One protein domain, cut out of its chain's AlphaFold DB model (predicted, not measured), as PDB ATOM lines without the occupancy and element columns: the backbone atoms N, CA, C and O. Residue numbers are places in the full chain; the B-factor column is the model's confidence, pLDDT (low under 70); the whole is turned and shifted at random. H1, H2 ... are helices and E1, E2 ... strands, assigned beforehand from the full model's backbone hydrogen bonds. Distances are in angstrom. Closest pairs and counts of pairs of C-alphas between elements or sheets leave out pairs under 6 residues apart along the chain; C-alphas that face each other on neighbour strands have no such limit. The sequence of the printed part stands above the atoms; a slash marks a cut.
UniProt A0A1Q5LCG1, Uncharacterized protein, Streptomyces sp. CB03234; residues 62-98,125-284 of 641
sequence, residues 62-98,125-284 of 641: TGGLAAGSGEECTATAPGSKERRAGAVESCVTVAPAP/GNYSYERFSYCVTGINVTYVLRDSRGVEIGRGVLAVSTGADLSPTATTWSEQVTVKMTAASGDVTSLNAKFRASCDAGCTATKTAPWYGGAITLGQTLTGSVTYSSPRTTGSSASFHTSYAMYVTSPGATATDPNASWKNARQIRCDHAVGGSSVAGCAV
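AT A GLANCE: This is residues 62 to 98 and 125 to 284 of the 641 residues of an uncharacterized protein of Streptomyces sp. CB03234 (UniProt A0A1Q5LCG1). This is a long rod of two strand layers: a large, twisted sheet built on the long strands E5, E6 and E7 wraps round a smaller, twisted four-strand sheet, E10 E8 E13 E14. A little sheet, E12 E15 E16, extends one end of the rod, and the four-residue H1 only grazes the large sheet at the other end. The printed part has 197 residues, with sixteen named strands and one named helix, in the order E1, E2, H1, then E3 to E16; the class is mostly strand. The large sheet is branched, and the neighbours in each sheet are antiparallel. The whole is compact, with a radius of gyration of the C-alphas of 18.8 A, and spans 67 by 30 by 26 A.

IN THESE COORDINATES: Find C-alpha 62 at (-23.126, -41.721, -16.708), where E1 begins, residues 62 to 64. Then come E2, 72 to 75, H1, 81 to 84, and E3, 89 to 96. Past the cut read E4, 126 to 130, E5, 133 to 146, 40.0 A long, E6, 152 to 165, 40.2 A, and E7, 172 to 186, 43.2 A, from C-alpha 172 at (-43.665, -49.837, -24.541). Next are E8, 190 to 199, E9, 204 to 207, E10, 215 to 217, E11, 221 to 229, E12, 237 to 240, E13, 242 to 249, E14, 260 to 263, E15, 268 to 271, and E16, 281 to 283, ending at C-alpha 283, (-35.080, -51.473, -17.303).

HOW THE PARTS SIT: E4 E5 E6 E7 form a meander of three hairpins, each strand the antiparallel neighbour of the one before; look for N 128 and O 135 at 2.8 A, N 141 and O 158 at 2.8 A, and N 161 and O 178 at 2.8 A. E3 and E4 lie on one side of E5, E6 on the other; N 91 and O 144 of E3 and E5 are 2.8 A apart. Edge strands E1, E2 and E9 neighbour E4, E3 and E11, with N 127 and O 63 at 2.8 A, N 74 and O 90 at 2.9 A, and N 206 and O 227 at 2.8 A. E11 neighbours E7, N 177 and O 224 at 2.8 A. In the four-strand sheet find N 216 and O 191 at 2.7 A, N 196 and O 245 at 2.8 A, and, in the hairpin E13 and E14, N 244 and O 262 at 2.8 A. Between these sheets, the closest C-alphas of E3 and E14 are Val 94 and Ala 260, 6.0 A; of E7 and E10, Met 181 and Thr 217, 6.2 A; of E8 and E9, Ser 198 and Ala 205, 5.3 A. E12 runs on into E13 across one residue, at 27 degrees. E15 neighbours E12, N 238 and O 270 at 2.9 A, and forms a hairpin with E16, N 269 and O 283 at 2.8 A. H1 is too short for an O i to N i+4 pair; its one O i to N i+3 pair is within hydrogen-bond range.

THE WHOLE: The two C-alphas farthest apart are those of Arg 149 and Gly 276, 67.4 A. Residues 99 to 124 are not printed, and C-alphas 98 and 125 are 8.5 A apart across this cut. Of the links printed whole, none is long. Mean pLDDT of the printed part is 89.2; residues 63, 66 to 70, 98, 252 and 254 to 258 are under 70.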
ATOM      1  N   THR A  62     -23.388 -42.449 -15.459       76.62
ATOM      2  CA  THR A  62     -23.126 -41.721 -16.708       76.62
ATOM      3  C   THR A  62     -22.454 -42.604 -17.751       76.62
ATOM      4  O   THR A  62     -21.835 -43.625 -17.441       76.62
ATOM      5  N   GLY A  63     -22.616 -42.236 -19.018       69.62
ATOM      6  CA  GLY A  63     -21.941 -42.879 -20.139       69.62
ATOM      7  C   GLY A  63     -21.662 -41.876 -21.246       69.62
ATOM      8  O   GLY A  63     -22.521 -41.062 -21.581       69.62
ATOM      9  N   GLY A  64     -20.456 -41.931 -21.810       70.00
ATOM     10  CA  GLY A  64     -20.093 -41.082 -22.939       70.00
ATOM     11  C   GLY A  64     -20.927 -41.393 -24.176       70.00
ATOM     12  O   GLY A  64     -21.296 -42.545 -24.416       70.00
ATOM     13  N   LEU A  65     -21.196 -40.370 -24.991       76.31
ATOM     14  CA  LEU A  65     -21.684 -40.587 -26.347       76.31
ATOM     15  C   LEU A  65     -20.656 -41.434 -27.108       76.31
ATOM     16  O   LEU A  65     -19.535 -40.991 -27.358       76.31
ATOM     17  N   ALA A  66     -21.052 -42.636 -27.523       64.69
ATOM     18  CA  ALA A  66     -20.328 -43.365 -28.550       64.69
ATOM     19  C   ALA A  66     -20.535 -42.605 -29.868       64.69
ATOM     20  O   ALA A  66     -21.564 -42.777 -30.524       64.69
ATOM     21  N   ALA A  67     -19.620 -41.686 -30.196       56.12
ATOM     22  CA  ALA A  67     -19.690 -40.904 -31.425       56.12
ATOM     23  C   ALA A  67     -19.825 -41.862 -32.623       56.12
ATOM     24  O   ALA A  67     -18.948 -42.694 -32.859       56.12
ATOM     25  N   GLY A  68     -20.958 -41.796 -33.325       54.56
ATOM     26  CA  GLY A  68     -21.169 -42.519 -34.577       54.56
ATOM     27  C   GLY A  68     -20.703 -41.672 -35.761       54.56
ATOM     28  O   GLY A  68     -20.757 -40.453 -35.659       54.56
ATOM     29  N   SER A  69     -20.205 -42.375 -36.794       51.66
ATOM     30  CA  SER A  69     -19.552 -41.937 -38.048       51.66
ATOM     31  C   SER A  69     -18.725 -40.641 -37.979       51.66
ATOM     32  O   SER A  69     -19.199 -39.576 -37.607       51.66
ATOM     33  N   GLY A  70     -17.450 -40.715 -38.385       64.12
ATOM     34  CA  GLY A  70     -16.631 -39.515 -38.612       64.12
ATOM     35  C   GLY A  70     -17.291 -38.525 -39.588       64.12
ATOM     36  O   GLY A  70     -18.379 -38.776 -40.092       64.12
ATOM     37  N   GLU A  71     -16.635 -37.394 -39.857       80.44
ATOM     38  CA  GLU A  71     -17.163 -36.389 -40.794       80.44
ATOM     39  C   GLU A  71     -17.606 -37.029 -42.119       80.44
ATOM     40  O   GLU A  71     -16.804 -37.639 -42.826       80.44
ATOM     41  N   GLU A  72     -18.893 -36.893 -42.437       82.94
ATOM     42  CA  GLU A  72     -19.492 -37.439 -43.647       82.94
ATOM     43  C   GLU A  72     -19.753 -36.305 -44.633       82.94
ATOM     44  O   GLU A  72     -20.636 -35.470 -44.422       82.94
ATOM     45  N   CYS A  73     -18.963 -36.260 -45.706       85.69
ATOM     46  CA  CYS A  73     -19.062 -35.251 -46.757       85.69
ATOM     47  C   CYS A  73     -19.727 -35.827 -48.009       85.69
ATOM     48  O   CYS A  73     -19.357 -36.890 -48.504       85.69
ATOM     49  N   THR A  74     -20.689 -35.090 -48.556       85.56
ATOM     50  CA  THR A  74     -21.407 -35.426 -49.791       85.56
ATOM     51  C   THR A  74     -21.349 -34.259 -50.768       85.56
ATOM     52  O   THR A  74     -21.430 -33.095 -50.374       85.56
ATOM     53  N   ALA A  75     -21.203 -34.553 -52.062       85.56
ATOM     54  CA  ALA A  75     -21.207 -33.519 -53.095       85.56
ATOM     55  C   ALA A  75     -22.578 -32.825 -53.159       85.56
ATOM     56  O   ALA A  75     -23.619 -33.482 -53.167       85.56
ATOM     57  N   THR A  76     -22.597 -31.493 -53.262       82.69
ATOM     58  CA  THR A  76     -23.860 -30.740 -53.374       82.69
ATOM     59  C   THR A  76     -24.533 -31.014 -54.723       82.69
ATOM     60  O   THR A  76     -23.874 -31.048 -55.765       82.69
ATOM     61  N   ALA A  77     -25.851 -31.213 -54.748       78.88
ATOM     62  CA  ALA A  77     -26.546 -31.548 -55.990       78.88
ATOM     63  C   ALA A  77     -26.423 -30.420 -57.046       78.88
ATOM     64  O   ALA A  77     -26.519 -29.236 -56.700       78.88
ATOM     65  N   PRO A  78     -26.239 -30.735 -58.343       75.88
ATOM     66  CA  PRO A  78     -26.268 -29.725 -59.398       75.88
ATOM     67  C   PRO A  78     -27.560 -28.894 -59.362       75.88
ATOM     68  O   PRO A  78     -28.659 -29.435 -59.291       75.88
ATOM     69  N   GLY A  79     -27.426 -27.566 -59.404       72.50
ATOM     70  CA  GLY A  79     -28.560 -26.633 -59.392       72.50
ATOM     71  C   GLY A  79     -29.163 -26.328 -58.013       72.50
ATOM     72  O   GLY A  79     -30.042 -25.458 -57.945       72.50
ATOM     73  N   SER A  80     -28.678 -26.972 -56.942       76.31
ATOM     74  CA  SER A  80     -29.109 -26.716 -55.563       76.31
ATOM     75  C   SER A  80     -28.741 -25.304 -55.087       76.31
ATOM     76  O   SER A  80     -27.894 -24.630 -55.684       76.31
ATOM     77  N   LYS A  81     -29.375 -24.832 -54.005       75.81
ATOM     78  CA  LYS A  81     -29.070 -23.514 -53.420       75.81
ATOM     79  C   LYS A  81     -27.602 -23.440 -52.984       75.81
ATOM     80  O   LYS A  81     -26.945 -22.441 -53.245       75.81
ATOM     81  N   GLU A  82     -27.085 -24.518 -52.408       78.94
ATOM     82  CA  GLU A  82     -25.697 -24.639 -51.948       78.94
ATOM     83  C   GLU A  82     -24.721 -24.542 -53.122       78.94
ATOM     84  O   GLU A  82     -23.763 -23.776 -53.071       78.94
ATOM     85  N   ARG A  83     -25.004 -25.246 -54.228       81.75
ATOM     86  CA  ARG A  83     -24.167 -25.189 -55.433       81.75
ATOM     87  C   ARG A  83     -24.164 -23.792 -56.064       81.75
ATOM     88  O   ARG A  83     -23.133 -23.364 -56.574       81.75
ATOM     89  N   ARG A  84     -25.283 -23.054 -55.997       81.25
ATOM     90  CA  ARG A  84     -25.364 -21.642 -56.434       81.25
ATOM     91  C   ARG A  84     -24.619 -20.684 -55.505       81.25
ATOM     92  O   ARG A  84     -24.136 -19.663 -55.978       81.25
ATOM     93  N   ALA A  85     -24.519 -21.020 -54.222       79.44
ATOM     94  CA  ALA A  85     -23.715 -20.296 -53.240       79.44
ATOM     95  C   ALA A  85     -22.208 -20.620 -53.340       79.44
ATOM     96  O   ALA A  85     -21.403 -20.065 -52.608       79.44
ATOM     97  N   GLY A  86     -21.802 -21.495 -54.269       84.75
ATOM     98  CA  GLY A  86     -20.402 -21.867 -54.480       84.75
ATOM     99  C   GLY A  86     -19.944 -23.095 -53.690       84.75
ATOM    100  O   GLY A  86     -18.788 -23.494 -53.827       84.75
ATOM    101  N   ALA A  87     -20.830 -23.738 -52.921       87.44
ATOM    102  CA  ALA A  87     -20.504 -24.967 -52.203       87.44
ATOM    103  C   ALA A  87     -20.369 -26.138 -53.181       87.44
ATOM    104  O   ALA A  87     -21.276 -26.393 -53.981       87.44
ATOM    105  N   VAL A  88     -19.279 -26.898 -53.086       88.81
ATOM    106  CA  VAL A  88     -19.101 -28.137 -53.854       88.81
ATOM    107  C   VAL A  88     -19.411 -29.396 -53.056       88.81
ATOM    108  O   VAL A  88     -19.779 -30.409 -53.658       88.81
ATOM    109  N   GLU A  89     -19.327 -29.306 -51.732       88.94
ATOM    110  CA  GLU A  89     -19.615 -30.381 -50.787       88.94
ATOM    111  C   GLU A  89     -20.304 -29.850 -49.523       88.94
ATOM    112  O   GLU A  89     -20.159 -28.682 -49.146       88.94
ATOM    113  N   SER A  90     -21.068 -30.728 -48.879       88.44
ATOM    114  CA  SER A  90     -21.636 -30.524 -47.553       88.44
ATOM    115  C   SER A  90     -21.208 -31.647 -46.622       88.44
ATOM    116  O   SER A  90     -21.376 -32.814 -46.971       88.44
ATOM    117  N   CYS A  91     -20.700 -31.293 -45.447       89.06
ATOM    118  CA  CYS A  91     -20.190 -32.228 -44.453       89.06
ATOM    119  C   CYS A  91     -21.030 -32.192 -43.178       89.06
ATOM    120  O   CYS A  91     -21.436 -31.112 -42.736       89.06
ATOM    121  N   VAL A  92     -21.274 -33.356 -42.575       90.19
ATOM    122  CA  VAL A  92     -21.968 -33.478 -41.289       90.19
ATOM    123  C   VAL A  92     -21.128 -34.260 -40.287       90.19
ATOM    124  O   VAL A  92     -20.492 -35.253 -40.621       90.19
ATOM    125  N   THR A  93     -21.101 -33.780 -39.045       89.69
ATOM    126  CA  THR A  93     -20.394 -34.417 -37.924       89.69
ATOM    127  C   THR A  93     -21.287 -34.512 -36.698       89.69
ATOM    128  O   THR A  93     -22.054 -33.587 -36.416       89.69
ATOM    129  N   VAL A  94     -21.151 -35.605 -35.944       89.50
ATOM    130  CA  VAL A  94     -21.777 -35.792 -34.629       89.50
ATOM    131  C   VAL A  94     -20.693 -35.772 -33.558       89.50
ATOM    132  O   VAL A  94     -19.763 -36.573 -33.590       89.50
ATOM    133  N   ALA A  95     -20.807 -34.865 -32.594       86.56
ATOM    134  CA  ALA A  95     -19.865 -34.773 -31.483       86.56
ATOM    135  C   ALA A  95     -20.556 -34.279 -30.206       86.56
ATOM    136  O   ALA A  95     -21.558 -33.566 -30.283       86.56
ATOM    137  N   PRO A  96     -20.026 -34.595 -29.013       83.62
ATOM    138  CA  PRO A  96     -20.394 -33.892 -27.789       83.62
ATOM    139  C   PRO A  96     -20.234 -32.376 -27.949       83.62
ATOM    140  O   PRO A  96     -19.287 -31.901 -28.583       83.62
ATOM    141  N   ALA A  97     -21.133 -31.597 -27.353       78.56
ATOM    142  CA  ALA A  97     -20.953 -30.158 -27.260       78.56
ATOM    143  C   ALA A  97     -19.645 -29.845 -26.511       78.56
ATOM    144  O   ALA A  97     -19.350 -30.496 -25.505       78.56
ATOM    145  N   PRO A  98     -18.858 -28.848 -26.960       69.19
ATOM    146  CA  PRO A  98     -17.629 -28.488 -26.273       69.19
ATOM    147  C   PRO A  98     -17.954 -28.079 -24.836       69.19
ATOM    148  O   PRO A  98     -18.879 -27.296 -24.595       69.19
ATOM    149  N   GLY A 125     -23.204 -33.911 -23.631       75.62
ATOM    150  CA  GLY A 125     -22.734 -35.032 -24.445       75.62
ATOM    151  C   GLY A 125     -22.584 -36.359 -23.699       75.62
ATOM    152  O   GLY A 125     -22.179 -37.342 -24.315       75.62
ATOM    153  N   ASN A 126     -22.934 -36.411 -22.412       83.00
ATOM    154  CA  ASN A 126     -23.017 -37.652 -21.649       83.00
ATOM    155  C   ASN A 126     -24.474 -38.036 -21.411       83.00
ATOM    156  O   ASN A 126     -25.312 -37.191 -21.091       83.00
ATOM    157  N   TYR A 127     -24.751 -39.328 -21.542       86.75
ATOM    158  CA  TYR A 127     -25.997 -39.890 -21.061       86.75
ATOM    159  C   TYR A 127     -25.984 -39.954 -19.533       86.75
ATOM    160  O   TYR A 127     -24.958 -40.279 -18.930       86.75
ATOM    161  N   SER A 128     -27.138 -39.679 -18.940       89.31
ATOM    162  CA  SER A 128     -27.492 -39.991 -17.560       89.31
ATOM    163  C   SER A 128     -28.448 -41.176 -17.574       89.31
ATOM    164  O   SER A 128     -29.386 -41.190 -18.375       89.31
ATOM    165  N   TYR A 129     -28.211 -42.153 -16.706       90.62
ATOM    166  CA  TYR A 129     -29.012 -43.364 -16.587       90.62
ATOM    167  C   TYR A 129     -29.448 -43.574 -15.148       90.62
ATOM    168  O   TYR A 129     -28.625 -43.559 -14.234       90.62
ATOM    169  N   GLU A 130     -30.729 -43.859 -14.982       92.38
ATOM    170  CA  GLU A 130     -31.278 -44.516 -13.804       92.38
ATOM    171  C   GLU A 130     -31.805 -45.891 -14.234       92.38
ATOM    172  O   GLU A 130     -31.846 -46.226 -15.423       92.38
ATOM    173  N   ARG A 131     -32.244 -46.714 -13.278       93.38
ATOM    174  CA  ARG A 131     -32.770 -48.052 -13.589       93.38
ATOM    175  C   ARG A 131     -33.931 -48.003 -14.587       93.38
ATOM    176  O   ARG A 131     -34.043 -48.885 -15.441       93.38
ATOM    177  N   PHE A 132     -34.760 -46.965 -14.497       96.19
ATOM    178  CA  PHE A 132     -35.978 -46.799 -15.287       96.19
ATOM    179  C   PHE A 132     -36.012 -45.509 -16.100       96.19
ATOM    180  O   PHE A 132     -37.079 -45.114 -16.549       96.19
ATOM    181  N   SER A 133     -34.882 -44.853 -16.335       93.69
ATOM    182  CA  SER A 133     -34.847 -43.689 -17.219       93.69
ATOM    183  C   SER A 133     -33.468 -43.512 -17.837       93.69
ATOM    184  O   SER A 133     -32.452 -44.003 -17.340       93.69
ATOM    185  N   TYR A 134     -33.434 -42.841 -18.981       93.00
ATOM    186  CA  TYR A 134     -32.194 -42.408 -19.603       93.00
ATOM    187  C   TYR A 134     -32.410 -41.074 -20.298       93.00
ATOM    188  O   TYR A 134     -33.475 -40.819 -20.860       93.00
ATOM    189  N   CYS A 135     -31.389 -40.226 -20.315       91.44
ATOM    190  CA  CYS A 135     -31.417 -39.002 -21.106       91.44
ATOM    191  C   CYS A 135     -30.017 -38.533 -21.490       91.44
ATOM    192  O   CYS A 135     -29.025 -38.930 -20.887       91.44
ATOM    193  N   VAL A 136     -29.944 -37.659 -22.486       89.44
ATOM    194  CA  VAL A 136     -28.728 -36.992 -22.944       89.44
ATOM    195  C   VAL A 136     -29.080 -35.588 -23.425       89.44
ATOM    196  O   VAL A 136     -30.112 -35.369 -24.058       89.44
ATOM    197  N   THR A 137     -28.208 -34.618 -23.160       87.19
ATOM    198  CA  THR A 137     -28.271 -33.275 -23.758       87.19
ATOM    199  C   THR A 137     -26.929 -32.928 -24.371       87.19
ATOM    200  O   THR A 137     -25.905 -33.497 -24.003       87.19
ATOM    201  N   GLY A 138     -26.912 -31.972 -25.298       82.88
ATOM    202  CA  GLY A 138     -25.662 -31.449 -25.847       82.88
ATOM    203  C   GLY A 138     -24.955 -32.411 -26.797       82.88
ATOM    204  O   GLY A 138     -23.729 -32.440 -26.822       82.88
ATOM    205  N   ILE A 139     -25.705 -33.189 -27.579       90.38
ATOM    206  CA  ILE A 139     -25.168 -33.823 -28.788       90.38
ATOM    207  C   ILE A 139     -25.197 -32.762 -29.891       90.38
ATOM    208  O   ILE A 139     -26.271 -32.296 -30.261       90.38
ATOM    209  N   ASN A 140     -24.045 -32.358 -30.411       92.38
ATOM    210  CA  ASN A 140     -23.962 -31.419 -31.523       92.38
ATOM    211  C   ASN A 140     -23.913 -32.172 -32.852       92.38
ATOM    212  O   ASN A 140     -23.007 -32.966 -33.093       92.38
ATOM    213  N   VAL A 141     -24.853 -31.849 -33.735       92.88
ATOM    214  CA  VAL A 141     -24.809 -32.194 -35.155       92.88
ATOM    215  C   VAL A 141     -24.407 -30.939 -35.921       92.88
ATOM    216  O   VAL A 141     -25.155 -29.959 -35.955       92.88
ATOM    217  N   THR A 142     -23.206 -30.937 -36.495       93.25
ATOM    218  CA  THR A 142     -22.653 -29.775 -37.207       93.25
ATOM    219  C   THR A 142     -22.715 -30.009 -38.706       93.25
ATOM    220  O   THR A 142     -22.175 -30.999 -39.181       93.25
ATOM    221  N   TYR A 143     -23.342 -29.084 -39.431       92.88
ATOM    222  CA  TYR A 143     -23.421 -29.046 -40.890       92.88
ATOM    223  C   TYR A 143     -22.491 -27.956 -41.426       92.88
ATOM    224  O   TYR A 143     -22.568 -26.814 -40.968       92.88
ATOM    225  N   VAL A 144     -21.642 -28.287 -42.396       92.25
ATOM    226  CA  VAL A 144     -20.665 -27.372 -43.004       92.25
ATOM    227  C   VAL A 144     -20.794 -27.403 -44.526       92.25
ATOM    228  O   VAL A 144     -20.902 -28.476 -45.111       92.25
ATOM    229  N   LEU A 145     -20.753 -26.236 -45.170       90.69
ATOM    230  CA  LEU A 145     -20.615 -26.078 -46.621       90.69
ATOM    231  C   LEU A 145     -19.181 -25.680 -46.961       90.69
ATOM    232  O   LEU A 145     -18.654 -24.746 -46.351       90.69
ATOM    233  N   ARG A 146     -18.572 -26.342 -47.951       92.06
ATOM    234  CA  ARG A 146     -17.214 -26.019 -48.419       92.06
ATOM    235  C   ARG A 146     -17.175 -25.710 -49.916       92.06
ATOM    236  O   ARG A 146     -17.898 -26.329 -50.701       92.06
ATOM    237  N   ASP A 147     -16.350 -24.737 -50.303       91.25
ATOM    238  CA  ASP A 147     -16.102 -24.358 -51.702       91.25
ATOM    239  C   ASP A 147     -15.143 -25.335 -52.418       91.25
ATOM    240  O   ASP A 147     -14.648 -26.298 -51.833       91.25
ATOM    241  N   SER A 148     -14.847 -25.089 -53.699       89.38
ATOM    242  CA  SER A 148     -13.938 -25.924 -54.506       89.38
ATOM    243  C   SER A 148     -12.486 -25.977 -54.012       89.38
ATOM    244  O   SER A 148     -11.711 -26.795 -54.505       89.38
ATOM    245  N   ARG A 149     -12.108 -25.122 -53.057       89.44
ATOM    246  CA  ARG A 149     -10.786 -25.080 -52.417       89.44
ATOM    247  C   ARG A 149     -10.812 -25.704 -51.016       89.44
ATOM    248  O   ARG A 149      -9.800 -25.650 -50.322       89.44
ATOM    249  N   GLY A 150     -11.948 -26.266 -50.594       87.06
ATOM    250  CA  GLY A 150     -12.151 -26.821 -49.255       87.06
ATOM    251  C   GLY A 150     -12.372 -25.761 -48.173       87.06
ATOM    252  O   GLY A 150     -12.323 -26.086 -46.987       87.06
ATOM    253  N   VAL A 151     -12.603 -24.497 -48.545       92.00
ATOM    254  CA  VAL A 151     -12.835 -23.409 -47.587       92.00
ATOM    255  C   VAL A 151     -14.275 -23.468 -47.095       92.00
ATOM    256  O   VAL A 151     -15.202 -23.547 -47.899       92.00
ATOM    257  N   GLU A 152     -14.472 -23.396 -45.779       92.94
ATOM    258  CA  GLU A 152     -15.799 -23.275 -45.175       92.94
ATOM    259  C   GLU A 152     -16.457 -21.945 -45.568       92.94
ATOM    260  O   GLU A 152     -15.937 -20.870 -45.269       92.94
ATOM    261  N   ILE A 153     -17.624 -22.031 -46.205       92.56
ATOM    262  CA  ILE A 153     -18.427 -20.871 -46.626       92.56
ATOM    263  C   ILE A 153     -19.759 -20.768 -45.871       92.56
ATOM    264  O   ILE A 153     -20.447 -19.752 -45.932       92.56
ATOM    265  N   GLY A 154     -20.114 -21.791 -45.092       91.88
ATOM    266  CA  GLY A 154     -21.262 -21.738 -44.199       91.88
ATOM    267  C   GLY A 154     -21.277 -22.874 -43.185       91.88
ATOM    268  O   GLY A 154     -20.783 -23.967 -43.458       91.88
ATOM    269  N   ARG A 155     -21.865 -22.614 -42.015       93.75
ATOM    270  CA  ARG A 155     -21.952 -23.575 -40.909       93.75
ATOM    271  C   ARG A 155     -23.250 -23.423 -40.138       93.75
ATOM    272  O   ARG A 155     -23.678 -22.314 -39.832       93.75
ATOM    273  N   GLY A 156     -23.839 -24.549 -39.755       94.19
ATOM    274  CA  GLY A 156     -24.947 -24.611 -38.811       94.19
ATOM    275  C   GLY A 156     -24.704 -25.685 -37.758       94.19
ATOM    276  O   GLY A 156     -24.168 -26.746 -38.066       94.19
ATOM    277  N   VAL A 157     -25.092 -25.418 -36.513       94.62
ATOM    278  CA  VAL A 157     -24.971 -26.375 -35.403       94.62
ATOM    279  C   VAL A 157     -26.348 -26.632 -34.812       94.62
ATOM    280  O   VAL A 157     -27.043 -25.698 -34.403       94.62
ATOM    281  N   LEU A 158     -26.724 -27.906 -34.755       94.69
ATOM    282  CA  LEU A 158     -27.940 -28.392 -34.120       94.69
ATOM    283  C   LEU A 158     -27.572 -29.103 -32.817       94.69
ATOM    284  O   LEU A 158     -26.844 -30.089 -32.832       94.69
ATOM    285  N   ALA A 159     -28.079 -28.614 -31.691       93.69
ATOM    286  CA  ALA A 159     -27.978 -29.286 -30.405       93.69
ATOM    287  C   ALA A 159     -29.180 -30.218 -30.221       93.69
ATOM    288  O   ALA A 159     -30.327 -29.767 -30.211       93.69
ATOM    289  N   VAL A 160     -28.905 -31.507 -30.065       92.69
ATOM    290  CA  VAL A 160     -29.880 -32.575 -29.854       92.69
ATOM    291  C   VAL A 160     -29.893 -32.965 -28.381       92.69
ATOM    292  O   VAL A 160     -28.856 -33.013 -27.713       92.69
ATOM    293  N   SER A 161     -31.089 -33.217 -27.862       91.94
ATOM    294  CA  SER A 161     -31.320 -33.788 -26.538       91.94
ATOM    295  C   SER A 161     -32.411 -34.844 -26.632       91.94
ATOM    296  O   SER A 161     -33.413 -34.618 -27.316       91.94
ATOM    297  N   THR A 162     -32.227 -35.980 -25.962       92.88
ATOM    298  CA  THR A 162     -33.249 -37.027 -25.884       92.88
ATOM    299  C   THR A 162     -33.417 -37.541 -24.463       92.88
ATOM    300  O   THR A 162     -32.502 -37.431 -23.648       92.88
ATOM    301  N   GLY A 163     -34.593 -38.073 -24.145       92.81
ATOM    302  CA  GLY A 163     -34.837 -38.690 -22.847       92.81
ATOM    303  C   GLY A 163     -36.116 -39.510 -22.808       92.81
ATOM    304  O   GLY A 163     -37.085 -39.194 -23.505       92.81
ATOM    305  N   ALA A 164     -36.109 -40.569 -22.009       95.06
ATOM    306  CA  ALA A 164     -37.240 -41.465 -21.845       95.06
ATOM    307  C   ALA A 164     -37.310 -42.050 -20.436       95.06
ATOM    308  O   ALA A 164     -36.281 -42.333 -19.823       95.06
ATOM    309  N   ASP A 165     -38.541 -42.326 -20.013       95.62
ATOM    310  CA  ASP A 165     -38.848 -43.144 -18.847       95.62
ATOM    311  C   ASP A 165     -39.276 -44.541 -19.318       95.62
ATOM    312  O   ASP A 165     -40.108 -44.703 -20.218       95.62
ATOM    313  N   LEU A 166     -38.676 -45.558 -18.715       96.56
ATOM    314  CA  LEU A 166     -39.040 -46.961 -18.836       96.56
ATOM    315  C   LEU A 166     -40.036 -47.318 -17.732       96.56
ATOM    316  O   LEU A 166     -40.139 -46.642 -16.712       96.56
ATOM    317  N   SER A 167     -40.760 -48.417 -17.919       95.81
ATOM    318  CA  SER A 167     -41.716 -48.898 -16.928       95.81
ATOM    319  C   SER A 167     -41.359 -50.311 -16.473       95.81
ATOM    320  O   SER A 167     -41.179 -51.188 -17.324       95.81
ATOM    321  N   PRO A 168     -41.349 -50.591 -15.156       95.56
ATOM    322  CA  PRO A 168     -41.222 -51.958 -14.659       95.56
ATOM    323  C   PRO A 168     -42.428 -52.835 -15.034       95.56
ATOM    324  O   PRO A 168     -42.352 -54.055 -14.924       95.56
ATOM    325  N   THR A 169     -43.528 -52.245 -15.515       96.38
ATOM    326  CA  THR A 169     -44.773 -52.956 -15.837       96.38
ATOM    327  C   THR A 169     -45.274 -52.723 -17.263       96.38
ATOM    328  O   THR A 169     -46.421 -53.053 -17.574       96.38
ATOM    329  N   ALA A 170     -44.457 -52.131 -18.138       96.75
ATOM    330  CA  ALA A 170     -44.782 -51.992 -19.552       96.75
ATOM    331  C   ALA A 170     -43.560 -52.218 -20.444       96.75
ATOM    332  O   ALA A 170     -42.435 -51.856 -20.111       96.75
ATOM    333  N   THR A 171     -43.808 -52.791 -21.621       97.69
ATOM    334  CA  THR A 171     -42.783 -53.046 -22.646       97.69
ATOM    335  C   THR A 171     -42.809 -52.041 -23.796       97.69
ATOM    336  O   THR A 171     -42.174 -52.236 -24.834       97.69
ATOM    337  N   THR A 172     -43.560 -50.959 -23.617       97.94
ATOM    338  CA  THR A 172     -43.665 -49.837 -24.541       97.94
ATOM    339  C   THR A 172     -43.260 -48.564 -23.816       97.94
ATOM    340  O   THR A 172     -43.578 -48.381 -22.642       97.94
ATOM    341  N   TRP A 173     -42.552 -47.680 -24.510       97.88
ATOM    342  CA  TRP A 173     -42.161 -46.386 -23.958       97.88
ATOM    343  C   TRP A 173     -42.037 -45.338 -25.060       97.88
ATOM    344  O   TRP A 173     -41.935 -45.657 -26.251       97.88
ATOM    345  N   SER A 174     -42.085 -44.072 -24.646       97.25
ATOM    346  CA  SER A 174     -41.878 -42.916 -25.516       97.25
ATOM    347  C   SER A 174     -40.576 -42.230 -25.144       97.25
ATOM    348  O   SER A 174     -40.312 -41.997 -23.969       97.25
ATOM    349  N   GLU A 175     -39.795 -41.862 -26.148       96.50
ATOM    350  CA  GLU A 175     -38.600 -41.047 -25.979       96.50
ATOM    351  C   GLU A 175     -38.852 -39.671 -26.582       96.50
ATOM    352  O   GLU A 175     -39.231 -39.549 -27.752       96.50
ATOM    353  N   GLN A 176     -38.667 -38.632 -25.773       95.94
ATOM    354  CA  GLN A 176     -38.733 -37.252 -26.223       95.94
ATOM    355  C   GLN A 176     -37.435 -36.878 -26.920       95.94
ATOM    356  O   GLN A 176     -36.348 -37.191 -26.443       95.94
ATOM    357  N   VAL A 177     -37.557 -36.176 -28.040       95.12
ATOM    358  CA  VAL A 177     -36.448 -35.695 -28.859       95.12
ATOM    359  C   VAL A 177     -36.620 -34.195 -29.030       95.12
ATOM    360  O   VAL A 177     -37.683 -33.719 -29.432       95.12
ATOM    361  N   THR A 178     -35.569 -33.440 -28.734       93.62
ATOM    362  CA  THR A 178     -35.518 -31.992 -28.924       93.62
ATOM    363  C   THR A 178     -34.279 -31.625 -29.726       93.62
ATOM    364  O   THR A 178     -33.181 -32.083 -29.425       93.62
ATOM    365  N   VAL A 179     -34.454 -30.785 -30.743       94.31
ATOM    366  CA  VAL A 179     -33.376 -30.269 -31.592       94.31
ATOM    367  C   VAL A 179     -33.467 -28.754 -31.643       94.31
ATOM    368  O   VAL A 179     -34.492 -28.215 -32.045       94.31
ATOM    369  N   LYS A 180     -32.385 -28.062 -31.290       94.62
ATOM    370  CA  LYS A 180     -32.285 -26.599 -31.345       94.62
ATOM    371  C   LYS A 180     -31.129 -26.172 -32.234       94.62
ATOM    372  O   LYS A 180     -30.019 -26.661 -32.056       94.62
ATOM    373  N   MET A 181     -31.342 -25.210 -33.129       95.19
ATOM    374  CA  MET A 181     -30.225 -24.601 -33.855       95.19
ATOM    375  C   MET A 181     -29.531 -23.578 -32.952       95.19
ATOM    376  O   MET A 181     -30.138 -22.585 -32.546       95.19
ATOM    377  N   THR A 182     -28.274 -23.834 -32.603       94.94
ATOM    378  CA  THR A 182     -27.510 -23.041 -31.624       94.94
ATOM    379  C   THR A 182     -26.476 -22.124 -32.262       94.94
ATOM    380  O   THR A 182     -26.099 -21.134 -31.640       94.94
ATOM    381  N   ALA A 183     -26.054 -22.409 -33.494       93.75
ATOM    382  CA  ALA A 183     -25.175 -21.543 -34.272       93.75
ATOM    383  C   ALA A 183     -25.520 -21.610 -35.766       93.75
ATOM    384  O   ALA A 183     -25.946 -22.656 -36.258       93.75
ATOM    385  N   ALA A 184     -25.328 -20.489 -36.460       93.81
ATOM    386  CA  ALA A 184     -25.522 -20.316 -37.897       93.81
ATOM    387  C   ALA A 184     -24.537 -19.244 -38.401       93.81
ATOM    388  O   ALA A 184     -24.421 -18.194 -37.765       93.81
ATOM    389  N   SER A 185     -23.833 -19.484 -39.506       92.81
ATOM    390  CA  SER A 185     -22.909 -18.518 -40.114       92.81
ATOM    391  C   SER A 185     -22.729 -18.740 -41.615       92.81
ATOM    392  O   SER A 185     -22.939 -19.844 -42.125       92.81
ATOM    393  N   GLY A 186     -22.283 -17.687 -42.310       90.19
ATOM    394  CA  GLY A 186     -22.065 -17.703 -43.757       90.19
ATOM    395  C   GLY A 186     -23.355 -18.014 -44.515       90.19
ATOM    396  O   GLY A 186     -24.417 -17.488 -44.182       90.19
ATOM    397  N   ASP A 187     -23.269 -18.915 -45.489       86.81
ATOM    398  CA  ASP A 187     -24.400 -19.274 -46.353       86.81
ATOM    399  C   ASP A 187     -25.441 -20.197 -45.689       86.81
ATOM    400  O   ASP A 187     -26.525 -20.429 -46.238       86.81
ATOM    401  N   VAL A 188     -25.158 -20.700 -44.482       89.62
ATOM    402  CA  VAL A 188     -26.085 -21.532 -43.704       89.62
ATOM    403  C   VAL A 188     -26.877 -20.651 -42.737       89.62
ATOM    404  O   VAL A 188     -26.469 -20.407 -41.605       89.62
ATOM    405  N   THR A 189     -28.043 -20.184 -43.183       89.69
ATOM    406  CA  THR A 189     -28.978 -19.379 -42.368       89.69
ATOM    407  C   THR A 189     -30.147 -20.186 -41.799       89.69
ATOM    408  O   THR A 189     -30.797 -19.766 -40.841       89.69
ATOM    409  N   SER A 190     -30.405 -21.363 -42.365       91.56
ATOM    410  CA  SER A 190     -31.378 -22.338 -41.884       91.56
ATOM    411  C   SER A 190     -31.001 -23.737 -42.352       91.56
ATOM    412  O   SER A 190     -30.274 -23.901 -43.333       91.56
ATOM    413  N   LEU A 191     -31.502 -24.745 -41.644       91.75
ATOM    414  CA  LEU A 191     -31.310 -26.156 -41.964       91.75
ATOM    415  C   LEU A 191     -32.659 -26.865 -41.998       91.75
ATOM    416  O   LEU A 191     -33.562 -26.523 -41.250       91.75
ATOM    417  N   ASN A 192     -32.797 -27.879 -42.834       90.12
ATOM    418  CA  ASN A 192     -33.845 -28.875 -42.724       90.12
ATOM    419  C   ASN A 192     -33.346 -30.019 -41.849       90.12
ATOM    420  O   ASN A 192     -32.249 -30.533 -42.068       90.12
ATOM    421  N   ALA A 193     -34.167 -30.435 -40.888       90.69
ATOM    422  CA  ALA A 193     -33.858 -31.549 -40.003       90.69
ATOM    423  C   ALA A 193     -34.963 -32.607 -40.049       90.69
ATOM    424  O   ALA A 193     -36.128 -32.326 -39.757       90.69
ATOM    425  N   LYS A 194     -34.590 -33.850 -40.346       91.94
ATOM    426  CA  LYS A 194     -35.440 -35.031 -40.155       91.94
ATOM    427  C   LYS A 194     -34.741 -35.991 -39.206       91.94
ATOM    428  O   LYS A 194     -33.529 -36.151 -39.274       91.94
ATOM    429  N   PHE A 195     -35.509 -36.636 -38.339       93.38
ATOM    430  CA  PHE A 195     -34.993 -37.567 -37.342       93.38
ATOM    431  C   PHE A 195     -35.664 -38.927 -37.503       93.38
ATOM    432  O   PHE A 195     -36.866 -39.004 -37.770       93.38
ATOM    433  N   ARG A 196     -34.889 -39.996 -37.336       95.00
ATOM    434  CA  ARG A 196     -35.369 -41.370 -37.375       95.00
ATOM    435  C   ARG A 196     -34.745 -42.189 -36.250       95.00
ATOM    436  O   ARG A 196     -33.529 -42.313 -36.174       95.00
ATOM    437  N   ALA A 197     -35.591 -42.776 -35.419       96.69
ATOM    438  CA  ALA A 197     -35.230 -43.757 -34.413       96.69
ATOM    439  C   ALA A 197     -35.405 -45.185 -34.941       96.69
ATOM    440  O   ALA A 197     -36.317 -45.482 -35.723       96.69
ATOM    441  N   SER A 198     -34.545 -46.071 -34.460       96.94
ATOM    442  CA  SER A 198     -34.613 -47.520 -34.616       96.94
ATOM    443  C   SER A 198     -34.062 -48.197 -33.356       96.94
ATOM    444  O   SER A 198     -33.625 -47.536 -32.414       96.94
ATOM    445  N   CYS A 199     -34.109 -49.522 -33.302       97.31
ATOM    446  CA  CYS A 199     -33.485 -50.300 -32.238       97.31
ATOM    447  C   CYS A 199     -33.013 -51.653 -32.778       97.31
ATOM    448  O   CYS A 199     -33.436 -52.073 -33.858       97.31
ATOM    449  N   ASP A 200     -32.101 -52.293 -32.045       96.62
ATOM    450  CA  ASP A 200     -31.578 -53.612 -32.402       96.62
ATOM    451  C   ASP A 200     -32.658 -54.716 -32.250       96.62
ATOM    452  O   ASP A 200     -33.785 -54.479 -31.800       96.62
ATOM    453  N   ALA A 201     -32.306 -55.951 -32.627       95.25
ATOM    454  CA  ALA A 201     -33.201 -57.106 -32.560       95.25
ATOM    455  C   ALA A 201     -33.833 -57.284 -31.167       95.25
ATOM    456  O   ALA A 201     -33.180 -57.141 -30.135       95.25
ATOM    457  N   GLY A 202     -35.123 -57.625 -31.146       94.19
ATOM    458  CA  GLY A 202     -35.916 -57.713 -29.918       94.19
ATOM    459  C   GLY A 202     -36.685 -56.433 -29.587       94.19
ATOM    460  O   GLY A 202     -37.531 -56.466 -28.696       94.19
ATOM    461  N   CYS A 203     -36.478 -55.338 -30.313       97.88
ATOM    462  CA  CYS A 203     -37.258 -54.114 -30.189       97.88
ATOM    463  C   CYS A 203     -37.774 -53.649 -31.557       97.88
ATOM    464  O   CYS A 203     -37.153 -53.886 -32.591       97.88
ATOM    465  N   THR A 204     -38.911 -52.952 -31.546       98.25
ATOM    466  CA  THR A 204     -39.485 -52.280 -32.712       98.25
ATOM    467  C   THR A 204     -39.746 -50.814 -32.385       98.25
ATOM    468  O   THR A 204     -40.509 -50.509 -31.469       98.25
ATOM    469  N   ALA A 205     -39.185 -49.894 -33.171       97.50
ATOM    470  CA  ALA A 205     -39.588 -48.489 -33.147       97.50
ATOM    471  C   ALA A 205     -40.940 -48.334 -33.870       97.50
ATOM    472  O   ALA A 205     -41.015 -48.402 -35.097       97.50
ATOM    473  N   THR A 206     -42.022 -48.167 -33.109       97.31
ATOM    474  CA  THR A 206     -43.406 -48.105 -33.616       97.31
ATOM    475  C   THR A 206     -43.769 -46.723 -34.158       97.31
ATOM    476  O   THR A 206     -44.502 -46.621 -35.141       97.31
ATOM    477  N   LYS A 207     -43.191 -45.661 -33.591       97.31
ATOM    478  CA  LYS A 207     -43.174 -44.310 -34.163       97.31
ATOM    479  C   LYS A 207     -41.721 -43.921 -34.364       97.31
ATOM    480  O   LYS A 207     -41.027 -43.579 -33.414       97.31
ATOM    481  N   THR A 208     -41.262 -43.992 -35.609       96.31
ATOM    482  CA  THR A 208     -39.838 -43.831 -35.934       96.31
ATOM    483  C   THR A 208     -39.398 -42.380 -36.061       96.31
ATOM    484  O   THR A 208     -38.206 -42.125 -35.993       96.31
ATOM    485  N   ALA A 209     -40.307 -41.423 -36.241       95.19
ATOM    486  CA  ALA A 209     -39.955 -40.021 -36.445       95.19
ATOM    487  C   ALA A 209     -40.748 -39.111 -35.488       95.19
ATOM    488  O   ALA A 209     -41.978 -39.212 -35.445       95.19
ATOM    489  N   PRO A 210     -40.082 -38.208 -34.745       93.12
ATOM    490  CA  PRO A 210     -40.752 -37.221 -33.902       93.12
ATOM    491  C   PRO A 210     -41.365 -36.087 -34.739       93.12
ATOM    492  O   PRO A 210     -42.384 -35.521 -34.354       93.12
ATOM    493  N   TRP A 211     -40.787 -35.824 -35.914       91.81
ATOM    494  CA  TRP A 211     -41.280 -34.948 -36.979       91.81
ATOM    495  C   TRP A 211     -40.793 -35.477 -38.337       91.81
ATOM    496  O   TRP A 211     -39.747 -36.121 -38.429       91.81
ATOM    497  N   TYR A 212     -41.534 -35.197 -39.412       82.38
ATOM    498  CA  TYR A 212     -41.227 -35.701 -40.764       82.38
ATOM    499  C   TYR A 212     -40.283 -34.797 -41.577       82.38
ATOM    500  O   TYR A 212     -39.930 -35.129 -42.708       82.38
ATOM    501  N   GLY A 213     -39.853 -33.680 -40.991       79.31
ATOM    502  CA  GLY A 213     -39.020 -32.651 -41.606       79.31
ATOM    503  C   GLY A 213     -39.394 -31.273 -41.056       79.31
ATOM    504  O   GLY A 213     -40.377 -31.142 -40.326       79.31
ATOM    505  N   GLY A 214     -38.620 -30.251 -41.402       81.00
ATOM    506  CA  GLY A 214     -38.900 -28.871 -41.019       81.00
ATOM    507  C   GLY A 214     -37.656 -28.005 -41.115       81.00
ATOM    508  O   GLY A 214     -36.564 -28.459 -40.764       81.00
ATOM    509  N   ALA A 215     -37.832 -26.772 -41.590       87.75
ATOM    510  CA  ALA A 215     -36.782 -25.769 -41.554       87.75
ATOM    511  C   ALA A 215     -36.615 -25.268 -40.113       87.75
ATOM    512  O   ALA A 215     -37.590 -24.887 -39.467       87.75
ATOM    513  N   ILE A 216     -35.381 -25.263 -39.626       92.31
ATOM    514  CA  ILE A 216     -34.973 -24.720 -38.340       92.31
ATOM    515  C   ILE A 216     -34.002 -23.565 -38.596       92.31
ATOM    516  O   ILE A 216     -33.046 -23.690 -39.366       92.31
ATOM    517  N   THR A 217     -34.285 -22.415 -37.996       94.62
ATOM    518  CA  THR A 217     -33.419 -21.224 -38.017       94.62
ATOM    519  C   THR A 217     -32.763 -21.025 -36.655       94.62
ATOM    520  O   THR A 217     -33.153 -21.658 -35.670       94.62
ATOM    521  N   LEU A 218     -31.757 -20.148 -36.583       95.19
ATOM    522  CA  LEU A 218     -31.022 -19.878 -35.348       95.19
ATOM    523  C   LEU A 218     -31.972 -19.546 -34.184       95.19
ATOM    524  O   LEU A 218     -32.800 -18.644 -34.273       95.19
ATOM    525  N   GLY A 219     -31.838 -20.283 -33.081       92.06
ATOM    526  CA  GLY A 219     -32.657 -20.123 -31.881       92.06
ATOM    527  C   GLY A 219     -33.964 -20.924 -31.873       92.06
ATOM    528  O   GLY A 219     -34.489 -21.166 -30.784       92.06
ATOM    529  N   GLN A 220     -34.457 -21.396 -33.023       95.19
ATOM    530  CA  GLN A 220     -35.657 -22.236 -33.087       95.19
ATOM    531  C   GLN A 220     -35.402 -23.647 -32.558       95.19
ATOM    532  O   GLN A 220     -34.268 -24.126 -32.511       95.19
ATOM    533  N   THR A 221     -36.481 -24.306 -32.137       93.12
ATOM    534  CA  THR A 221     -36.464 -25.648 -31.551       93.12
ATOM    535  C   THR A 221     -37.563 -26.508 -32.169       93.12
ATOM    536  O   THR A 221     -38.694 -26.053 -32.322       93.12
ATOM    537  N   LEU A 222     -37.219 -27.745 -32.516       93.25
ATOM    538  CA  LEU A 222     -38.142 -28.809 -32.895       93.25
ATOM    539  C   LEU A 222     -38.232 -29.801 -31.737       93.25
ATOM    540  O   LEU A 222     -37.202 -30.231 -31.217       93.25
ATOM    541  N   THR A 223     -39.449 -30.176 -31.357       93.69
ATOM    542  CA  THR A 223     -39.706 -31.128 -30.273       93.69
ATOM    543  C   THR A 223     -40.782 -32.116 -30.699       93.69
ATOM    544  O   THR A 223     -41.745 -31.757 -31.374       93.69
ATOM    545  N   GLY A 224     -40.620 -33.370 -30.298       95.12
ATOM    546  CA  GLY A 224     -41.580 -34.436 -30.532       95.12
ATOM    547  C   GLY A 224     -41.078 -35.751 -29.952       95.12
ATOM    548  O   GLY A 224     -39.966 -35.828 -29.441       95.12
ATOM    549  N   SER A 225     -41.887 -36.800 -30.062       96.56
ATOM    550  CA  SER A 225     -41.570 -38.112 -29.493       96.56
ATOM    551  C   SER A 225     -41.419 -39.204 -30.544       96.56
ATOM    552  O   SER A 225     -42.125 -39.206 -31.556       96.56
ATOM    553  N   VAL A 226     -40.556 -40.174 -30.261       97.81
ATOM    554  CA  VAL A 226     -40.536 -41.498 -30.897       97.81
ATOM    555  C   VAL A 226     -41.049 -42.535 -29.904       97.81
ATOM    556  O   VAL A 226     -41.034 -42.296 -28.697       97.81
ATOM    557  N   THR A 227     -41.534 -43.674 -30.390       98.06
ATOM    558  CA  THR A 227     -42.059 -44.739 -29.521       98.06
ATOM    559  C   THR A 227     -41.468 -46.081 -29.888       98.06
ATOM    560  O   THR A 227     -41.267 -46.380 -31.069       98.06
ATOM    561  N   TYR A 228     -41.247 -46.903 -28.870       98.50
ATOM    562  CA  TYR A 228     -40.699 -48.244 -29.003       98.50
ATOM    563  C   TYR A 228     -41.626 -49.274 -28.363       98.50
ATOM    564  O   TYR A 228     -42.449 -48.958 -27.500       98.50
ATOM    565  N   SER A 229     -41.499 -50.517 -28.814       98.06
ATOM    566  CA  SER A 229     -42.208 -51.673 -28.285       98.06
ATOM    567  C   SER A 229     -41.290 -52.884 -28.278       98.06
ATOM    568  O   SER A 229     -40.575 -53.142 -29.249       98.06
ATOM    569  N   SER A 230     -41.313 -53.636 -27.184       98.06
ATOM    570  CA  SER A 230     -40.499 -54.830 -26.997       98.06
ATOM    571  C   SER A 230     -41.284 -55.928 -26.263       98.06
ATOM    572  O   SER A 230     -40.963 -56.253 -25.120       98.06
ATOM    573  N   PRO A 231     -42.347 -56.495 -26.873       96.25
ATOM    574  CA  PRO A 231     -43.221 -57.452 -26.197       96.25
ATOM    575  C   PRO A 231     -42.465 -58.699 -25.720       96.25
ATOM    576  O   PRO A 231     -41.569 -59.196 -26.408       96.25
ATOM    577  N   ARG A 232     -42.852 -59.229 -24.550       96.50
ATOM    578  CA  ARG A 232     -42.214 -60.394 -23.918       96.50
ATOM    579  C   ARG A 232     -43.227 -61.429 -23.469       96.50
ATOM    580  O   ARG A 232     -44.244 -61.102 -22.861       96.50
ATOM    581  N   THR A 233     -42.911 -62.689 -23.735       93.19
ATOM    582  CA  THR A 233     -43.620 -63.845 -23.183       93.19
ATOM    583  C   THR A 233     -43.017 -64.231 -21.837       93.19
ATOM    584  O   THR A 233     -41.842 -63.952 -21.586       93.19
ATOM    585  N   THR A 234     -43.803 -64.867 -20.971       94.81
ATOM    586  CA  THR A 234     -43.361 -65.321 -19.643       94.81
ATOM    587  C   THR A 234     -42.053 -66.112 -19.725       94.81
ATOM    588  O   THR A 234     -41.895 -66.974 -20.588       94.81
ATOM    589  N   GLY A 235     -41.100 -65.783 -18.852       93.50
ATOM    590  CA  GLY A 235     -39.762 -66.375 -18.796       93.50
ATOM    591  C   GLY A 235     -38.755 -65.830 -19.818       93.50
ATOM    592  O   GLY A 235     -37.591 -66.213 -19.767       93.50
ATOM    593  N   SER A 236     -39.153 -64.941 -20.737       95.38
ATOM    594  CA  SER A 236     -38.254 -64.401 -21.771       95.38
ATOM    595  C   SER A 236     -37.653 -63.043 -21.404       95.38
ATOM    596  O   SER A 236     -38.257 -62.252 -20.681       95.38
ATOM    597  N   SER A 237     -36.484 -62.739 -21.965       96.75
ATOM    598  CA  SER A 237     -35.841 -61.424 -21.911       96.75
ATOM    599  C   SER A 237     -35.211 -61.084 -23.263       96.75
ATOM    600  O   SER A 237     -34.891 -61.979 -24.047       96.75
ATOM    601  N   ALA A 238     -35.045 -59.795 -23.565       97.38
ATOM    602  CA  ALA A 238     -34.076 -59.365 -24.568       97.38
ATOM    603  C   ALA A 238     -33.493 -57.999 -24.224       97.38
ATOM    604  O   ALA A 238     -34.189 -57.135 -23.684       97.38
ATOM    605  N   SER A 239     -32.236 -57.821 -24.615       97.44
ATOM    606  CA  SER A 239     -31.476 -56.589 -24.453       97.44
ATOM    607  C   SER A 239     -31.089 -56.034 -25.819       97.44
ATOM    608  O   SER A 239     -30.666 -56.785 -26.696       97.44
ATOM    609  N   PHE A 240     -31.235 -54.728 -26.007       97.38
ATOM    610  CA  PHE A 240     -31.009 -54.052 -27.287       97.38
ATOM    611  C   PHE A 240     -30.587 -52.598 -27.058       97.38
ATOM    612  O   PHE A 240     -30.855 -52.031 -25.999       97.38
ATOM    613  N   HIS A 241     -29.958 -51.969 -28.054       96.06
ATOM    614  CA  HIS A 241     -29.726 -50.523 -28.047       96.06
ATOM    615  C   HIS A 241     -30.789 -49.806 -28.880       96.06
ATOM    616  O   HIS A 241     -31.242 -50.315 -29.911       96.06
ATOM    617  N   THR A 242     -31.147 -48.591 -28.472       95.94
ATOM    618  CA  THR A 242     -31.806 -47.625 -29.356       95.94
ATOM    619  C   THR A 242     -30.759 -46.944 -30.234       95.94
ATOM    620  O   THR A 242     -29.608 -46.738 -29.840       95.94
ATOM    621  N   SER A 243     -31.142 -46.652 -31.469       94.81
ATOM    622  CA  SER A 243     -30.281 -46.088 -32.504       94.81
ATOM    623  C   SER A 243     -30.984 -44.913 -33.166       94.81
ATOM    624  O   SER A 243     -32.206 -44.909 -33.321       94.81
ATOM    625  N   TYR A 244     -30.205 -43.920 -33.572       94.19
ATOM    626  CA  TYR A 244     -30.717 -42.652 -34.064       94.19
ATOM    627  C   TYR A 244     -29.985 -42.256 -35.336       94.19
ATOM    628  O   TYR A 244     -28.766 -42.387 -35.431       94.19
ATOM    629  N   ALA A 245     -30.752 -41.757 -36.295       92.75
ATOM    630  CA  ALA A 245     -30.277 -41.217 -37.550       92.75
ATOM    631  C   ALA A 245     -30.944 -39.861 -37.790       92.75
ATOM    632  O   ALA A 245     -32.167 -39.721 -37.697       92.75
ATOM    633  N   MET A 246     -30.148 -38.855 -38.119       90.62
ATOM    634  CA  MET A 246     -30.598 -37.516 -38.442       90.62
ATOM    635  C   MET A 246     -30.158 -37.165 -39.863       90.62
ATOM    636  O   MET A 246     -29.058 -37.497 -40.296       90.62
ATOM    637  N   TYR A 247     -31.058 -36.515 -40.590       89.69
ATOM    638  CA  TYR A 247     -30.842 -36.037 -41.947       89.69
ATOM    639  C   TYR A 247     -30.842 -34.519 -41.878       89.69
ATOM    640  O   TYR A 247     -31.888 -33.911 -41.618       89.69
ATOM    641  N   VAL A 248     -29.665 -33.927 -42.059       89.06
ATOM    642  CA  VAL A 248     -29.464 -32.481 -41.983       89.06
ATOM    643  C   VAL A 248     -29.070 -31.958 -43.349       89.06
ATOM    644  O   VAL A 248     -28.037 -32.343 -43.893       89.06
ATOM    645  N   THR A 249     -29.889 -31.080 -43.914       86.75
ATOM    646  CA  THR A 249     -29.618 -30.480 -45.224       86.75
ATOM    647  C   THR A 249     -29.928 -28.996 -45.238       86.75
ATOM    648  O   THR A 249     -30.638 -28.472 -44.388       86.75
ATOM    649  N   SER A 250     -29.418 -28.298 -46.243       82.06
ATOM    650  CA  SER A 250     -29.890 -26.959 -46.581       82.06
ATOM    651  C   SER A 250     -31.325 -26.982 -47.136       82.06
ATOM    652  O   SER A 250     -31.725 -27.962 -47.775       82.06
ATOM    653  N   PRO A 251     -32.114 -25.904 -46.983       76.25
ATOM    654  CA  PRO A 251     -33.406 -25.782 -47.651       76.25
ATOM    655  C   PRO A 251     -33.303 -25.906 -49.176       76.25
ATOM    656  O   PRO A 251     -32.607 -25.124 -49.819       76.25
ATOM    657  N   GLY A 252     -34.050 -26.852 -49.755       67.44
ATOM    658  CA  GLY A 252     -34.059 -27.126 -51.198       67.44
ATOM    659  C   GLY A 252     -33.069 -28.203 -51.655       67.44
ATOM    660  O   GLY A 252     -33.101 -28.580 -52.824       67.44
ATOM    661  N   ALA A 253     -32.236 -28.731 -50.753       70.75
ATOM    662  CA  ALA A 253     -31.380 -29.881 -51.018       70.75
ATOM    663  C   ALA A 253     -32.099 -31.206 -50.715       70.75
ATOM    664  O   ALA A 253     -32.800 -31.336 -49.704       70.75
ATOM    665  N   THR A 254     -31.887 -32.207 -51.569       63.78
ATOM    666  CA  THR A 254     -32.390 -33.572 -51.367       63.78
ATOM    667  C   THR A 254     -31.404 -34.369 -50.519       63.78
ATOM    668  O   THR A 254     -30.238 -34.485 -50.881       63.78
ATOM    669  N   ALA A 255     -31.866 -34.938 -49.405       60.75
ATOM    670  CA  ALA A 255     -31.070 -35.871 -48.611       60.75
ATOM    671  C   ALA A 255     -31.052 -37.254 -49.284       60.75
ATOM    672  O   ALA A 255     -32.124 -37.801 -49.546       60.75
ATOM    673  N   THR A 256     -29.873 -37.820 -49.553       57.50
ATOM    674  CA  THR A 256     -29.733 -39.180 -50.108       57.50
ATOM    675  C   THR A 256     -29.484 -40.248 -49.040       57.50
ATOM    676  O   THR A 256     -29.987 -41.352 -49.203       57.50
ATOM    677  N   ASP A 257     -28.854 -39.900 -47.912       60.97
ATOM    678  CA  ASP A 257     -28.534 -40.806 -46.795       60.97
ATOM    679  C   ASP A 257     -28.664 -40.086 -45.436       60.97
ATOM    680  O   ASP A 257     -28.672 -38.847 -45.399       60.97
ATOM    681  N   PRO A 258     -28.836 -40.804 -44.304       65.56
ATOM    682  CA  PRO A 258     -28.663 -40.186 -42.993       65.56
ATOM    683  C   PRO A 258     -27.195 -39.803 -42.815       65.56
ATOM    684  O   PRO A 258     -26.338 -40.673 -42.859       65.56
ATOM    685  N   ASN A 259     -26.923 -38.524 -42.570       80.25
ATOM    686  CA  ASN A 259     -25.564 -37.977 -42.490       80.25
ATOM    687  C   ASN A 259     -25.095 -37.703 -41.050       80.25
ATOM    688  O   ASN A 259     -24.030 -37.142 -40.813       80.25
ATOM    689  N   ALA A 260     -25.912 -38.084 -40.068       87.94
ATOM    690  CA  ALA A 260     -25.574 -38.071 -38.654       87.94
ATOM    691  C   ALA A 260     -26.225 -39.276 -37.978       87.94
ATOM    692  O   ALA A 260     -27.451 -39.380 -37.967       87.94
ATOM    693  N   SER A 261     -25.436 -40.176 -37.394       90.25
ATOM    694  CA  SER A 261     -25.962 -41.360 -36.706       90.25
ATOM    695  C   SER A 261     -25.256 -41.596 -35.376       90.25
ATOM    696  O   SER A 261     -24.063 -41.350 -35.248       90.25
ATOM    697  N   TRP A 262     -25.985 -42.086 -34.374       91.44
ATOM    698  CA  TRP A 262     -25.429 -42.502 -33.082       91.44
ATOM    699  C   TRP A 262     -26.334 -43.547 -32.421       91.44
ATOM    700  O   TRP A 262     -27.450 -43.807 -32.874       91.44
ATOM    701  N   LYS A 263     -25.859 -44.161 -31.337       90.50
ATOM    702  CA  LYS A 263     -26.641 -45.101 -30.526       90.50
ATOM    703  C   LYS A 263     -26.678 -44.663 -29.071       90.50
ATOM    704  O   LYS A 263     -25.817 -43.911 -28.613       90.50
ATOM    705  N   ASN A 264     -27.674 -45.152 -28.345       90.62
ATOM    706  CA  ASN A 264     -27.622 -45.157 -26.892       90.62
ATOM    707  C   ASN A 264     -26.469 -46.075 -26.451       90.62
ATOM    708  O   ASN A 264     -26.330 -47.183 -26.969       90.62
ATOM    709  N   ALA A 265     -25.619 -45.599 -25.539       86.94
ATOM    710  CA  ALA A 265     -24.406 -46.306 -25.131       86.94
ATOM    711  C   ALA A 265     -24.682 -47.531 -24.245       86.94
ATOM    712  O   ALA A 265     -23.811 -48.385 -24.088       86.94
ATOM    713  N   ARG A 266     -25.880 -47.623 -23.658       92.44
ATOM    714  CA  ARG A 266     -26.286 -48.737 -22.802       92.44
ATOM    715  C   ARG A 266     -27.479 -49.465 -23.393       92.44
ATOM    716  O   ARG A 266     -28.334 -48.874 -24.052       92.44
ATOM    717  N   GLN A 267     -27.525 -50.765 -23.129       95.81
ATOM    718  CA  GLN A 267     -28.669 -51.588 -23.487       95.81
ATOM    719  C   GLN A 267     -29.874 -51.239 -22.617       95.81
ATOM    720  O   GLN A 267     -29.735 -50.933 -21.435       95.81
ATOM    721  N   ILE A 268     -31.055 -51.371 -23.206       97.56
ATOM    722  CA  ILE A 268     -32.324 -51.498 -22.498       97.56
ATOM    723  C   ILE A 268     -32.673 -52.982 -22.520       97.56
ATOM    724  O   ILE A 268     -32.592 -53.617 -23.573       97.56
ATOM    725  N   ARG A 269     -33.056 -53.540 -21.370       98.12
ATOM    726  CA  ARG A 269     -33.611 -54.891 -21.273       98.12
ATOM    727  C   ARG A 269     -35.105 -54.794 -21.056       98.12
ATOM    728  O   ARG A 269     -35.534 -54.157 -20.101       98.12
ATOM    729  N   CYS A 270     -35.878 -55.485 -21.884       98.38
ATOM    730  CA  CYS A 270     -37.275 -55.773 -21.588       98.38
ATOM    731  C   CYS A 270     -37.439 -57.273 -21.369       98.38
ATOM    732  O   CYS A 270     -36.929 -58.073 -22.157       98.38
ATOM    733  N   ASP A 271     -38.148 -57.669 -20.318       98.00
ATOM    734  CA  ASP A 271     -38.310 -59.079 -19.955       98.00
ATOM    735  C   ASP A 271     -39.709 -59.393 -19.392       98.00
ATOM    736  O   ASP A 271     -40.555 -58.517 -19.214       98.00
ATOM    737  N   HIS A 272     -39.977 -60.661 -19.143       97.25
ATOM    738  CA  HIS A 272     -41.084 -61.153 -18.324       97.25
ATOM    739  C   HIS A 272     -40.555 -62.349 -17.521       97.25
ATOM    740  O   HIS A 272     -41.197 -63.392 -17.424       97.25
ATOM    741  N   ALA A 273     -39.316 -62.217 -17.035       96.19
ATOM    742  CA  ALA A 273     -38.528 -63.298 -16.455       96.19
ATOM    743  C   ALA A 273     -38.339 -63.149 -14.938       96.19
ATOM    744  O   ALA A 273     -37.690 -63.988 -14.322       96.19
ATOM    745  N   VAL A 274     -38.925 -62.118 -14.318       95.56
ATOM    746  CA  VAL A 274     -38.879 -61.944 -12.859       95.56
ATOM    747  C   VAL A 274     -39.557 -63.115 -12.131       95.56
ATOM    748  O   VAL A 274     -39.037 -63.564 -11.112       95.56
ATOM    749  N   GLY A 275     -40.654 -63.655 -12.672       89.88
ATOM    750  CA  GLY A 275     -41.439 -64.731 -12.054       89.88
ATOM    751  C   GLY A 275     -42.573 -64.220 -11.156       89.88
ATOM    752  O   GLY A 275     -42.824 -63.017 -11.074       89.88
ATOM    753  N   GLY A 276     -43.285 -65.146 -10.504       85.88
ATOM    754  CA  GLY A 276     -44.420 -64.829  -9.631       85.88
ATOM    755  C   GLY A 276     -45.572 -64.134 -10.369       85.88
ATOM    756  O   GLY A 276     -45.959 -64.548 -11.461       85.88
ATOM    757  N   SER A 277     -46.114 -63.074  -9.767       86.06
ATOM    758  CA  SER A 277     -47.171 -62.222 -10.335       86.06
ATOM    759  C   SER A 277     -46.635 -61.039 -11.161       86.06
ATOM    760  O   SER A 277     -47.421 -60.217 -11.635       86.06
ATOM    761  N   SER A 278     -45.312 -60.929 -11.338       92.44
ATOM    762  CA  SER A 278     -44.688 -59.816 -12.059       92.44
ATOM    763  C   SER A 278     -45.060 -59.834 -13.544       92.44
ATOM    764  O   SER A 278     -44.904 -60.845 -14.227       92.44
ATOM    765  N   VAL A 279     -45.515 -58.690 -14.058       95.00
ATOM    766  CA  VAL A 279     -45.829 -58.500 -15.482       95.00
ATOM    767  C   VAL A 279     -44.583 -58.117 -16.293       95.00
ATOM    768  O   VAL A 279     -43.520 -57.824 -15.748       95.00
ATOM    769  N   ALA A 280     -44.689 -58.109 -17.623       97.25
ATOM    770  CA  ALA A 280     -43.591 -57.695 -18.495       97.25
ATOM    771  C   ALA A 280     -43.246 -56.197 -18.342       97.25
ATOM    772  O   ALA A 280     -44.137 -55.362 -18.209       97.25
ATOM    773  N   GLY A 281     -41.961 -55.854 -18.437       97.88
ATOM    774  CA  GLY A 281     -41.440 -54.505 -18.187       97.88
ATOM    775  C   GLY A 281     -40.075 -54.270 -18.828       97.88
ATOM    776  O   GLY A 281     -39.522 -55.186 -19.443       97.88
ATOM    777  N   CYS A 282     -39.527 -53.065 -18.677       98.19
ATOM    778  CA  CYS A 282     -38.207 -52.681 -19.177       98.19
ATOM    779  C   CYS A 282     -37.372 -51.957 -18.113       98.19
ATOM    780  O   CYS A 282     -37.907 -51.218 -17.293       98.19
ATOM    781  N   ALA A 283     -36.054 -52.140 -18.162       97.50
ATOM    782  CA  ALA A 283     -35.080 -51.473 -17.303       97.50
ATOM    783  C   ALA A 283     -33.740 -51.291 -18.035       97.50
ATOM    784  O   ALA A 283     -33.479 -51.941 -19.052       97.50
ATOM    785  N   VAL A 284     -32.862 -50.447 -17.497       96.94
ATOM    786  CA  VAL A 284     -31.451 -50.363 -17.892       96.94
ATOM    787  C   VAL A 284     -30.658 -51.354 -17.023       96.94
ATOM    788  O   VAL A 284     -30.356 -51.042 -15.871       96.94
TER     789      VAL A 284